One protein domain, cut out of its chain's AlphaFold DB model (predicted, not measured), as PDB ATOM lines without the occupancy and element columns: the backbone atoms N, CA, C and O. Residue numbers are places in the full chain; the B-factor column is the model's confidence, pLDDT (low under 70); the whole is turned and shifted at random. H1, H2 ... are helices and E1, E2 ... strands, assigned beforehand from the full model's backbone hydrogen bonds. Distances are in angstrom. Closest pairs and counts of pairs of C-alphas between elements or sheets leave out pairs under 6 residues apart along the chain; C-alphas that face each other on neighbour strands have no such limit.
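This is residues 139 to 208 of the 223 residues of the protein "Putative helicase/secretion neighborhood CpaE-like protein" of Mycobacteroides abscessus MAB_030201_1075 (UniProt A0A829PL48). A short two-strand parallel ribbon, E1 beside E2, runs through the middle, with H1 and the small helix H2 on one side and H3 near E2 on the other. Residues 183 to 193, of which 191 to 193 belong to H3, stick out as a wide loop leading into H3. The printed part has 70 residues, with three named helices and two named strands in the order H1 E1 H2 H3 E2. The class is mixed, helices and strands, with 30 residues in named elements, under half of those printed. The whole is compact, with a radius of gyration of the C-alphas of 11.8 A and spans of 32 by 29 by 20 A.

H1, residues 139 to 148, begins at C-alpha 139 (6.007, 15.930, -17.892) and is 14.3 A long. E1 is residues 153 to 156, 9.9 A; H2 is residues 165 to 169; H3 is residues 191 to 197, 9.8 A. E2, residues 204 to 207, is 10.4 A long and ends at C-alpha 207 (-2.896, 22.600, -24.233).

E1 and E2 are parallel neighbours at 16 degrees, with N 155 and O 205 2.8 A apart, within hydrogen-bond range. E1, H2 H3, E2 form a strand-helix-strand unit, two parallel neighbour strands with helices between them in the chain. Residues 200 to 201 pair antiparallel with residues 204 to 205 of E2. The closest C-alphas of H1 and E1, Gly 146 and Ala 153, are 5.1 A apart. H1 and H2 touch, closest at the C-alphas of Ser 139 and Met 165, 6.8 A. The closest C-alphas of H2 and E2, Asp 166 and Val 206, are 6.9 A apart; those of H3 and E2, Arg 195 and Val 205, 6.5 A. H3 is apart from H1 and H2, and only just apart from E1, at 8.3 A. In H1, H2 and H3 every O i to N i+4 pair is within hydrogen-bond range.

The C-alphas of Arg 148 and Arg 185, the two farthest apart, are 32.7 A apart. The printed part has no cut. The link from H2 to H3, 21 residues, is long. Mean pLDDT of the printed part is 87.2; residues 184 to 188 are under 70.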
ATOM      1  N   SER A 139       6.096  15.096 -16.685       93.19
ATOM      2  CA  SER A 139       6.007  15.930 -17.892       93.19
ATOM      3  C   SER A 139       6.823  15.358 -19.057       93.19
ATOM      4  O   SER A 139       6.343  15.273 -20.186       93.19
ATOM      5  N   VAL A 140       8.038  14.875 -18.770       95.00
ATOM      6  CA  VAL A 140       8.925  14.243 -19.763       95.00
ATOM      7  C   VAL A 140       8.320  12.947 -20.292       95.00
ATOM      8  O   VAL A 140       8.331  12.713 -21.500       95.00
ATOM      9  N   LEU A 141       7.750  12.120 -19.413       96.12
ATOM     10  CA  LEU A 141       7.076  10.888 -19.808       96.12
ATOM     11  C   LEU A 141       5.840  11.177 -20.674       96.12
ATOM     12  O   LEU A 141       5.683  10.548 -21.719       96.12
ATOM     13  N   CYS A 142       5.013  12.160 -20.303       95.31
ATOM     14  CA  CYS A 142       3.894  12.632 -21.129       95.31
ATOM     15  C   CYS A 142       4.351  13.056 -22.530       95.31
ATOM     16  O   CYS A 142       3.800  12.585 -23.529       95.31
ATOM     17  N   ALA A 143       5.381  13.902 -22.614       94.75
ATOM     18  CA  ALA A 143       5.946  14.358 -23.881       94.75
ATOM     19  C   ALA A 143       6.462  13.184 -24.728       94.75
ATOM     20  O   ALA A 143       6.161  13.101 -25.920       94.75
ATOM     21  N   ALA A 144       7.177  12.238 -24.115       95.38
ATOM     22  CA  ALA A 144       7.683  11.051 -24.795       95.38
ATOM     23  C   ALA A 144       6.549  10.174 -25.350       95.38
ATOM     24  O   ALA A 144       6.620   9.747 -26.501       95.38
ATOM     25  N   ILE A 145       5.482   9.944 -24.578       94.62
ATOM     26  CA  ILE A 145       4.299   9.201 -25.039       94.62
ATOM     27  C   ILE A 145       3.659   9.911 -26.238       94.62
ATOM     28  O   ILE A 145       3.433   9.282 -27.272       94.62
ATOM     29  N   GLY A 146       3.419  11.222 -26.132       93.56
ATOM     30  CA  GLY A 146       2.778  12.006 -27.190       93.56
ATOM     31  C   GLY A 146       3.582  12.034 -28.492       93.56
ATOM     32  O   GLY A 146       3.029  11.820 -29.568       93.56
ATOM     33  N   LEU A 147       4.903  12.214 -28.404       93.38
ATOM     34  CA  LEU A 147       5.807  12.219 -29.561       93.38
ATOM     35  C   LEU A 147       5.927  10.855 -30.255       93.38
ATOM     36  O   LEU A 147       6.361  10.788 -31.406       93.38
ATOM     37  N   ARG A 148       5.594   9.760 -29.563       93.38
ATOM     38  CA  ARG A 148       5.660   8.390 -30.094       93.38
ATOM     39  C   ARG A 148       4.300   7.838 -30.516       93.38
ATOM     40  O   ARG A 148       4.253   6.726 -31.044       93.38
ATOM     41  N   ALA A 149       3.218   8.590 -30.323       90.75
ATOM     42  CA  ALA A 149       1.880   8.169 -30.710       90.75
ATOM     43  C   ALA A 149       1.752   8.093 -32.249       90.75
ATOM     44  O   ALA A 149       1.944   9.101 -32.932       90.75
ATOM     45  N   PRO A 150       1.405   6.926 -32.824       84.44
ATOM     46  CA  PRO A 150       1.440   6.712 -34.275       84.44
ATOM     47  C   PRO A 150       0.397   7.533 -35.044       84.44
ATOM     48  O   PRO A 150       0.633   7.901 -36.191       84.44
ATOM     49  N   SER A 151      -0.734   7.847 -34.409       83.62
ATOM     50  CA  SER A 151      -1.836   8.618 -35.005       83.62
ATOM     51  C   SER A 151      -1.867  10.077 -34.533       83.62
ATOM     52  O   SER A 151      -2.877  10.757 -34.706       83.62
ATOM     53  N   GLY A 152      -0.778  10.548 -33.918       88.44
ATOM     54  CA  GLY A 152      -0.747  11.812 -33.191       88.44
ATOM     55  C   GLY A 152      -1.339  11.706 -31.783       88.44
ATOM     56  O   GLY A 152      -1.902  10.680 -31.393       88.44
ATOM     57  N   ALA A 153      -1.179  12.773 -31.006       92.88
ATOM     58  CA  ALA A 153      -1.656  12.862 -29.631       92.88
ATOM     59  C   ALA A 153      -1.987  14.306 -29.251       92.88
ATOM     60  O   ALA A 153      -1.492  15.258 -29.855       92.88
ATOM     61  N   MET A 154      -2.799  14.454 -28.209       93.44
ATOM     62  CA  MET A 154      -3.010  15.718 -27.517       93.44
ATOM     63  C   MET A 154      -2.487  15.573 -26.091       93.44
ATOM     64  O   MET A 154      -2.874  14.635 -25.395       93.44
ATOM     65  N   ILE A 155      -1.615  16.486 -25.671       94.56
ATOM     66  CA  ILE A 155      -1.200  16.618 -24.275       94.56
ATOM     67  C   ILE A 155      -1.975  17.777 -23.665       94.56
ATOM     68  O   ILE A 155      -2.032  18.864 -24.237       94.56
ATOM     69  N   VAL A 156      -2.560  17.521 -22.502       93.62
ATOM     70  CA  VAL A 156      -3.243  18.518 -21.687       93.62
ATOM     71  C   VAL A 156      -2.456  18.640 -20.390       93.62
ATOM     72  O   VAL A 156      -2.382  17.679 -19.625       93.62
ATOM     73  N   ASP A 157      -1.824  19.788 -20.176       91.75
ATOM     74  CA  ASP A 157      -1.131  20.092 -18.930       91.75
ATOM     75  C   ASP A 157      -2.160  20.453 -17.860       91.75
ATOM     76  O   ASP A 157      -2.825  21.476 -17.965       91.75
ATOM     77  N   ALA A 158      -2.346  19.594 -16.864       88.81
ATOM     78  CA  ALA A 158      -3.334  19.809 -15.809       88.81
ATOM     79  C   ALA A 158      -2.721  20.379 -14.518       88.81
ATOM     80  O   ALA A 158      -3.429  20.469 -13.516       88.81
ATOM     81  N   ASP A 159      -1.427  20.728 -14.511       85.56
ATOM     82  CA  ASP A 159      -0.761  21.320 -13.350       85.56
ATOM     83  C   ASP A 159      -0.837  22.858 -13.410       85.56
ATOM     84  O   ASP A 159      -0.111  23.478 -14.191       85.56
ATOM     85  N   PRO A 160      -1.681  23.510 -12.585       78.19
ATOM     86  CA  PRO A 160      -1.814  24.967 -12.593       78.19
ATOM     87  C   PRO A 160      -0.555  25.695 -12.096       78.19
ATOM     88  O   PRO A 160      -0.441  26.904 -12.287       78.19
ATOM     89  N   TYR A 161       0.372  24.982 -11.448       80.19
ATOM     90  CA  TYR A 161       1.629  25.523 -10.927       80.19
ATOM     91  C   TYR A 161       2.847  25.076 -11.747       80.19
ATOM     92  O   TYR A 161       3.983  25.420 -11.408       80.19
ATOM     93  N   GLY A 162       2.624  24.303 -12.812       79.12
ATOM     94  CA  GLY A 162       3.666  23.833 -13.710       79.12
ATOM     95  C   GLY A 162       4.229  24.960 -14.575       79.12
ATOM     96  O   GLY A 162       3.575  25.963 -14.845       79.12
ATOM     97  N   GLY A 163       5.458  24.779 -15.066       82.00
ATOM     98  CA  GLY A 163       6.065  25.714 -16.023       82.00
ATOM     99  C   GLY A 163       5.420  25.689 -17.415       82.00
ATOM    100  O   GLY A 163       5.752  26.527 -18.244       82.00
ATOM    101  N   GLY A 164       4.520  24.744 -17.677       88.19
ATOM    102  CA  GLY A 164       3.911  24.539 -18.982       88.19
ATOM    103  C   GLY A 164       4.636  23.485 -19.818       88.19
ATOM    104  O   GLY A 164       5.866  23.444 -19.929       88.19
ATOM    105  N   MET A 165       3.855  22.605 -20.435       91.25
ATOM    106  CA  MET A 165       4.348  21.558 -21.326       91.25
ATOM    107  C   MET A 165       4.915  22.094 -22.646       91.25
ATOM    108  O   MET A 165       5.731  21.433 -23.288       91.25
ATOM    109  N   ASP A 166       4.493  23.285 -23.064       90.56
ATOM    110  CA  ASP A 166       5.037  23.963 -24.233       90.56
ATOM    111  C   ASP A 166       6.493  24.394 -24.029       90.56
ATOM    112  O   ASP A 166       7.286  24.177 -24.941       90.56
ATOM    113  N   LEU A 167       6.889  24.859 -22.835       90.50
ATOM    114  CA  LEU A 167       8.305  25.116 -22.520       90.50
ATOM    115  C   LEU A 167       9.159  23.851 -22.631       90.50
ATOM    116  O   LEU A 167      10.243  23.873 -23.210       90.50
ATOM    117  N   LEU A 168       8.672  22.721 -22.106       91.94
ATOM    118  CA  LEU A 168       9.395  21.447 -22.196       91.94
ATOM    119  C   LEU A 168       9.631  21.024 -23.655       91.94
ATOM    120  O   LEU A 168      10.647  20.404 -23.975       91.94
ATOM    121  N   LEU A 169       8.681  21.338 -24.534       92.81
ATOM    122  CA  LEU A 169       8.724  20.991 -25.951       92.81
ATOM    123  C   LEU A 169       9.448  22.039 -26.815       92.81
ATOM    124  O   LEU A 169       9.701  21.760 -27.992       92.81
ATOM    125  N   GLY A 170       9.789  23.209 -26.264       93.00
ATOM    126  CA  GLY A 170      10.342  24.347 -27.008       93.00
ATOM    127  C   GLY A 170       9.308  25.001 -27.935       93.00
ATOM    128  O   GLY A 170       9.596  25.272 -29.106       93.00
ATOM    129  N   TRP A 171       8.052  25.066 -27.490       93.69
ATOM    130  CA  TRP A 171       6.877  25.503 -28.256       93.69
ATOM    131  C   TRP A 171       6.297  26.834 -27.764       93.69
ATOM    132  O   TRP A 171       5.235  27.243 -28.231       93.69
ATOM    133  N   GLU A 172       6.980  27.523 -26.859       88.50
ATOM    134  CA  GLU A 172       6.570  28.810 -26.299       88.50
ATOM    135  C   GLU A 172       6.287  29.873 -27.369       88.50
ATOM    136  O   GLU A 172       5.330  30.631 -27.239       88.50
ATOM    137  N   ASP A 173       7.039  29.861 -28.469       89.94
ATOM    138  CA  ASP A 173       6.868  30.804 -29.581       89.94
ATOM    139  C   ASP A 173       5.863  30.317 -30.643       89.94
ATOM    140  O   ASP A 173       5.645  30.987 -31.655       89.94
ATOM    141  N   ILE A 174       5.255  29.136 -30.466       93.12
ATOM    142  CA  ILE A 174       4.236  28.625 -31.391       93.12
ATOM    143  C   ILE A 174       2.888  29.304 -31.081       93.12
ATOM    144  O   ILE A 174       2.366  29.140 -29.969       93.12
ATOM    145  N   PRO A 175       2.279  30.004 -32.062       90.31
ATOM    146  CA  PRO A 175       0.970  30.623 -31.887       90.31
ATOM    147  C   PRO A 175      -0.126  29.597 -31.580       90.31
ATOM    148  O   PRO A 175      -0.118  28.484 -32.112       90.31
ATOM    149  N   GLY A 176      -1.098  29.997 -30.765       91.88
ATOM    150  CA  GLY A 176      -2.275  29.199 -30.426       91.88
ATOM    151  C   GLY A 176      -2.765  29.483 -29.009       91.88
ATOM    152  O   GLY A 176      -2.032  30.054 -28.203       91.88
ATOM    153  N   LEU A 177      -3.994  29.067 -28.714       91.81
ATOM    154  CA  LEU A 177      -4.624  29.248 -27.406       91.81
ATOM    155  C   LEU A 177      -3.865  28.478 -26.313       91.81
ATOM    156  O   LEU A 177      -3.397  27.356 -26.536       91.81
ATOM    157  N   ARG A 178      -3.772  29.073 -25.125       89.81
ATOM    158  CA  ARG A 178      -3.334  28.448 -23.866       89.81
ATOM    159  C   ARG A 178      -4.496  28.393 -22.878       89.81
ATOM    160  O   ARG A 178      -5.561  28.939 -23.153       89.81
ATOM    161  N   TRP A 179      -4.311  27.745 -21.729       88.69
ATOM    162  CA  TRP A 179      -5.367  27.633 -20.712       88.69
ATOM    163  C   TRP A 179      -6.090  28.945 -20.374       88.69
ATOM    164  O   TRP A 179      -7.318  28.906 -20.313       88.69
ATOM    165  N   PRO A 180      -5.408  30.095 -20.212       84.25
ATOM    166  CA  PRO A 180      -6.094  31.359 -19.927       84.25
ATOM    167  C   PRO A 180      -6.970  31.880 -21.070       84.25
ATOM    168  O   PRO A 180      -7.912  32.626 -20.820       84.25
ATOM    169  N   ASP A 181      -6.689  31.472 -22.310       85.81
ATOM    170  CA  ASP A 181      -7.462  31.869 -23.489       85.81
ATOM    171  C   ASP A 181      -8.689  30.968 -23.718       85.81
ATOM    172  O   ASP A 181      -9.523  31.244 -24.583       85.81
ATOM    173  N   VAL A 182      -8.792  29.854 -22.982       82.38
ATOM    174  CA  VAL A 182      -9.863  28.866 -23.135       82.38
ATOM    175  C   VAL A 182     -10.953  29.123 -22.099       82.38
ATOM    176  O   VAL A 182     -10.846  28.729 -20.938       82.38
ATOM    177  N   ASP A 183     -12.052  29.734 -22.541       77.88
ATOM    178  CA  ASP A 183     -13.260  29.836 -21.723       77.88
ATOM    179  C   ASP A 183     -14.054  28.521 -21.752       77.88
ATOM    180  O   ASP A 183     -14.680  28.154 -22.749       77.88
ATOM    181  N   MET A 184     -14.048  27.816 -20.621       66.50
ATOM    182  CA  MET A 184     -14.793  26.569 -20.422       66.50
ATOM    183  C   MET A 184     -16.305  26.790 -20.231       66.50
ATOM    184  O   MET A 184     -17.052  25.817 -20.148       66.50
ATOM    185  N   ARG A 185     -16.775  28.044 -20.155       63.50
ATOM    186  CA  ARG A 185     -18.200  28.396 -20.014       63.50
ATOM    187  C   ARG A 185     -18.928  28.494 -21.362       63.50
ATOM    188  O   ARG A 185     -20.155  28.575 -21.388       63.50
ATOM    189  N   GLY A 186     -18.191  28.471 -22.476       58.22
ATOM    190  CA  GLY A 186     -18.732  28.450 -23.835       58.22
ATOM    191  C   GLY A 186     -19.230  27.064 -24.270       58.22
ATOM    192  O   GLY A 186     -18.894  26.045 -23.677       58.22
ATOM    193  N   GLY A 187     -20.058  27.027 -25.320       62.31
ATOM    194  CA  GLY A 187     -20.643  25.799 -25.874       62.31
ATOM    195  C   GLY A 187     -19.629  24.758 -26.389       62.31
ATOM    196  O   GLY A 187     -18.422  24.838 -26.188       62.31
ATOM    197  N   ARG A 188     -20.116  23.725 -27.086       63.38
ATOM    198  CA  ARG A 188     -19.263  22.612 -27.548       63.38
ATOM    199  C   ARG A 188     -18.283  23.053 -28.642       63.38
ATOM    200  O   ARG A 188     -18.697  23.594 -29.662       63.38
ATOM    201  N   VAL A 189     -17.004  22.707 -28.485       71.69
ATOM    202  CA  VAL A 189     -15.960  22.890 -29.507       71.69
ATOM    203  C   VAL A 189     -15.668  21.550 -30.187       71.69
ATOM    204  O   VAL A 189     -15.495  20.527 -29.523       71.69
ATOM    205  N   SER A 190     -15.624  21.529 -31.521       73.50
ATOM    206  CA  SER A 190     -15.222  20.324 -32.257       73.50
ATOM    207  C   SER A 190     -13.725  20.050 -32.075       73.50
ATOM    208  O   SER A 190     -12.923  20.979 -31.998       73.50
ATOM    209  N   PHE A 191     -13.322  18.775 -32.054       75.19
ATOM    210  CA  PHE A 191     -11.908  18.406 -31.901       75.19
ATOM    211  C   PHE A 191     -11.014  19.043 -32.978       75.19
ATOM    212  O   PHE A 191      -9.922  19.503 -32.669       75.19
ATOM    213  N   ASP A 192     -11.487  19.144 -34.224       79.50
ATOM    214  CA  ASP A 192     -10.729  19.787 -35.304       79.50
ATOM    215  C   ASP A 192     -10.618  21.306 -35.165       79.50
ATOM    216  O   ASP A 192      -9.620  21.891 -35.595       79.50
ATOM    217  N   ALA A 193     -11.629  21.970 -34.599       82.75
ATOM    218  CA  ALA A 193     -11.518  23.384 -34.254       82.75
ATOM    219  C   ALA A 193     -10.501  23.569 -33.122       82.75
ATOM    220  O   ALA A 193      -9.582  24.373 -33.261       82.75
ATOM    221  N   LEU A 194     -10.597  22.755 -32.066       86.50
ATOM    222  CA  LEU A 194      -9.679  22.797 -30.929       86.50
ATOM    223  C   LEU A 194      -8.231  22.522 -31.358       86.50
ATOM    224  O   LEU A 194      -7.337  23.309 -31.076       86.50
ATOM    225  N   ARG A 195      -7.994  21.457 -32.129       87.25
ATOM    226  CA  ARG A 195      -6.671  21.093 -32.653       87.25
ATOM    227  C   ARG A 195      -6.018  22.219 -33.452       87.25
ATOM    228  O   ARG A 195      -4.808  22.391 -33.368       87.25
ATOM    229  N   ARG A 196      -6.798  22.942 -34.263       88.50
ATOM    230  CA  ARG A 196      -6.296  24.068 -35.066       88.50
ATOM    231  C   ARG A 196      -6.032  25.315 -34.232       88.50
ATOM    232  O   ARG A 196      -5.173  26.100 -34.608       88.50
ATOM    233  N   ALA A 197      -6.775  25.491 -33.145       91.75
ATOM    234  CA  ALA A 197      -6.637  26.637 -32.261       91.75
ATOM    235  C   ALA A 197      -5.444  26.507 -31.299       91.75
ATOM    236  O   ALA A 197      -4.909  27.521 -30.869       91.75
ATOM    237  N   LEU A 198      -5.019  25.284 -30.973       94.12
ATOM    238  CA  LEU A 198      -3.910  25.011 -30.056       94.12
ATOM    239  C   LEU A 198      -2.549  24.911 -30.772       94.12
ATOM    240  O   LEU A 198      -2.498  24.546 -31.955       94.12
ATOM    241  N   PRO A 199      -1.431  25.133 -30.055       94.75
ATOM    242  CA  PRO A 199      -0.092  24.795 -30.529       94.75
ATOM    243  C   PRO A 199       0.003  23.346 -30.989       94.75
ATOM    244  O   PRO A 199      -0.349  22.412 -30.263       94.75
ATOM    245  N   HIS A 200       0.514  23.148 -32.200       94.00
ATOM    246  CA  HIS A 200       0.677  21.818 -32.761       94.00
ATOM    247  C   HIS A 200       1.870  21.732 -33.711       94.00
ATOM    248  O   HIS A 200       2.180  22.658 -34.462       94.00
ATOM    249  N   ARG A 201       2.537  20.576 -33.718       91.94
ATOM    250  CA  ARG A 201       3.640  20.258 -34.634       91.94
ATOM    251  C   ARG A 201       3.747  18.743 -34.789       91.94
ATOM    252  O   ARG A 201       3.697  18.013 -33.806       91.94
ATOM    253  N   ARG A 202       3.923  18.257 -36.027       86.75
ATOM    254  CA  ARG A 202       4.141  16.823 -36.341       86.75
ATOM    255  C   ARG A 202       3.099  15.871 -35.715       86.75
ATOM    256  O   ARG A 202       3.443  14.783 -35.273       86.75
ATOM    257  N   GLY A 203       1.830  16.282 -35.674       87.25
ATOM    258  CA  GLY A 203       0.733  15.460 -35.143       87.25
ATOM    259  C   GLY A 203       0.583  15.472 -33.616       87.25
ATOM    260  O   GLY A 203      -0.364  14.877 -33.110       87.25
ATOM    261  N   LEU A 204       1.461  16.169 -32.889       93.50
ATOM    262  CA  LEU A 204       1.296  16.441 -31.464       93.50
ATOM    263  C   LEU A 204       0.628  17.809 -31.274       93.50
ATOM    264  O   LEU A 204       0.991  18.776 -31.948       93.50
ATOM    265  N   VAL A 205      -0.348  17.871 -30.374       95.06
ATOM    266  CA  VAL A 205      -1.118  19.066 -29.998       95.06
ATOM    267  C   VAL A 205      -0.957  19.276 -28.500       95.06
ATOM    268  O   VAL A 205      -0.961  18.296 -27.755       95.06
ATOM    269  N   VAL A 206      -0.818  20.517 -28.048       94.88
ATOM    270  CA  VAL A 206      -0.565  20.813 -26.633       94.88
ATOM    271  C   VAL A 206      -1.517  21.894 -26.148       94.88
ATOM    272  O   VAL A 206      -1.568  22.976 -26.722       94.88
ATOM    273  N   LEU A 207      -2.239  21.604 -25.068       93.69
ATOM    274  CA  LEU A 207      -2.896  22.600 -24.233       93.69
ATOM    275  C   LEU A 207      -2.070  22.738 -22.953       93.69
ATOM    276  O   LEU A 207      -1.974  21.791 -22.175       93.69
ATOM    277  N   SER A 208      -1.433  23.891 -22.790       91.56
ATOM    278  CA  SER A 208      -0.520  24.204 -21.691       91.56
ATOM    279  C   SER A 208      -0.986  25.461 -20.962       91.56
ATOM    280  O   SER A 208      -1.758  26.252 -21.519       91.56
TER     281      SER A 208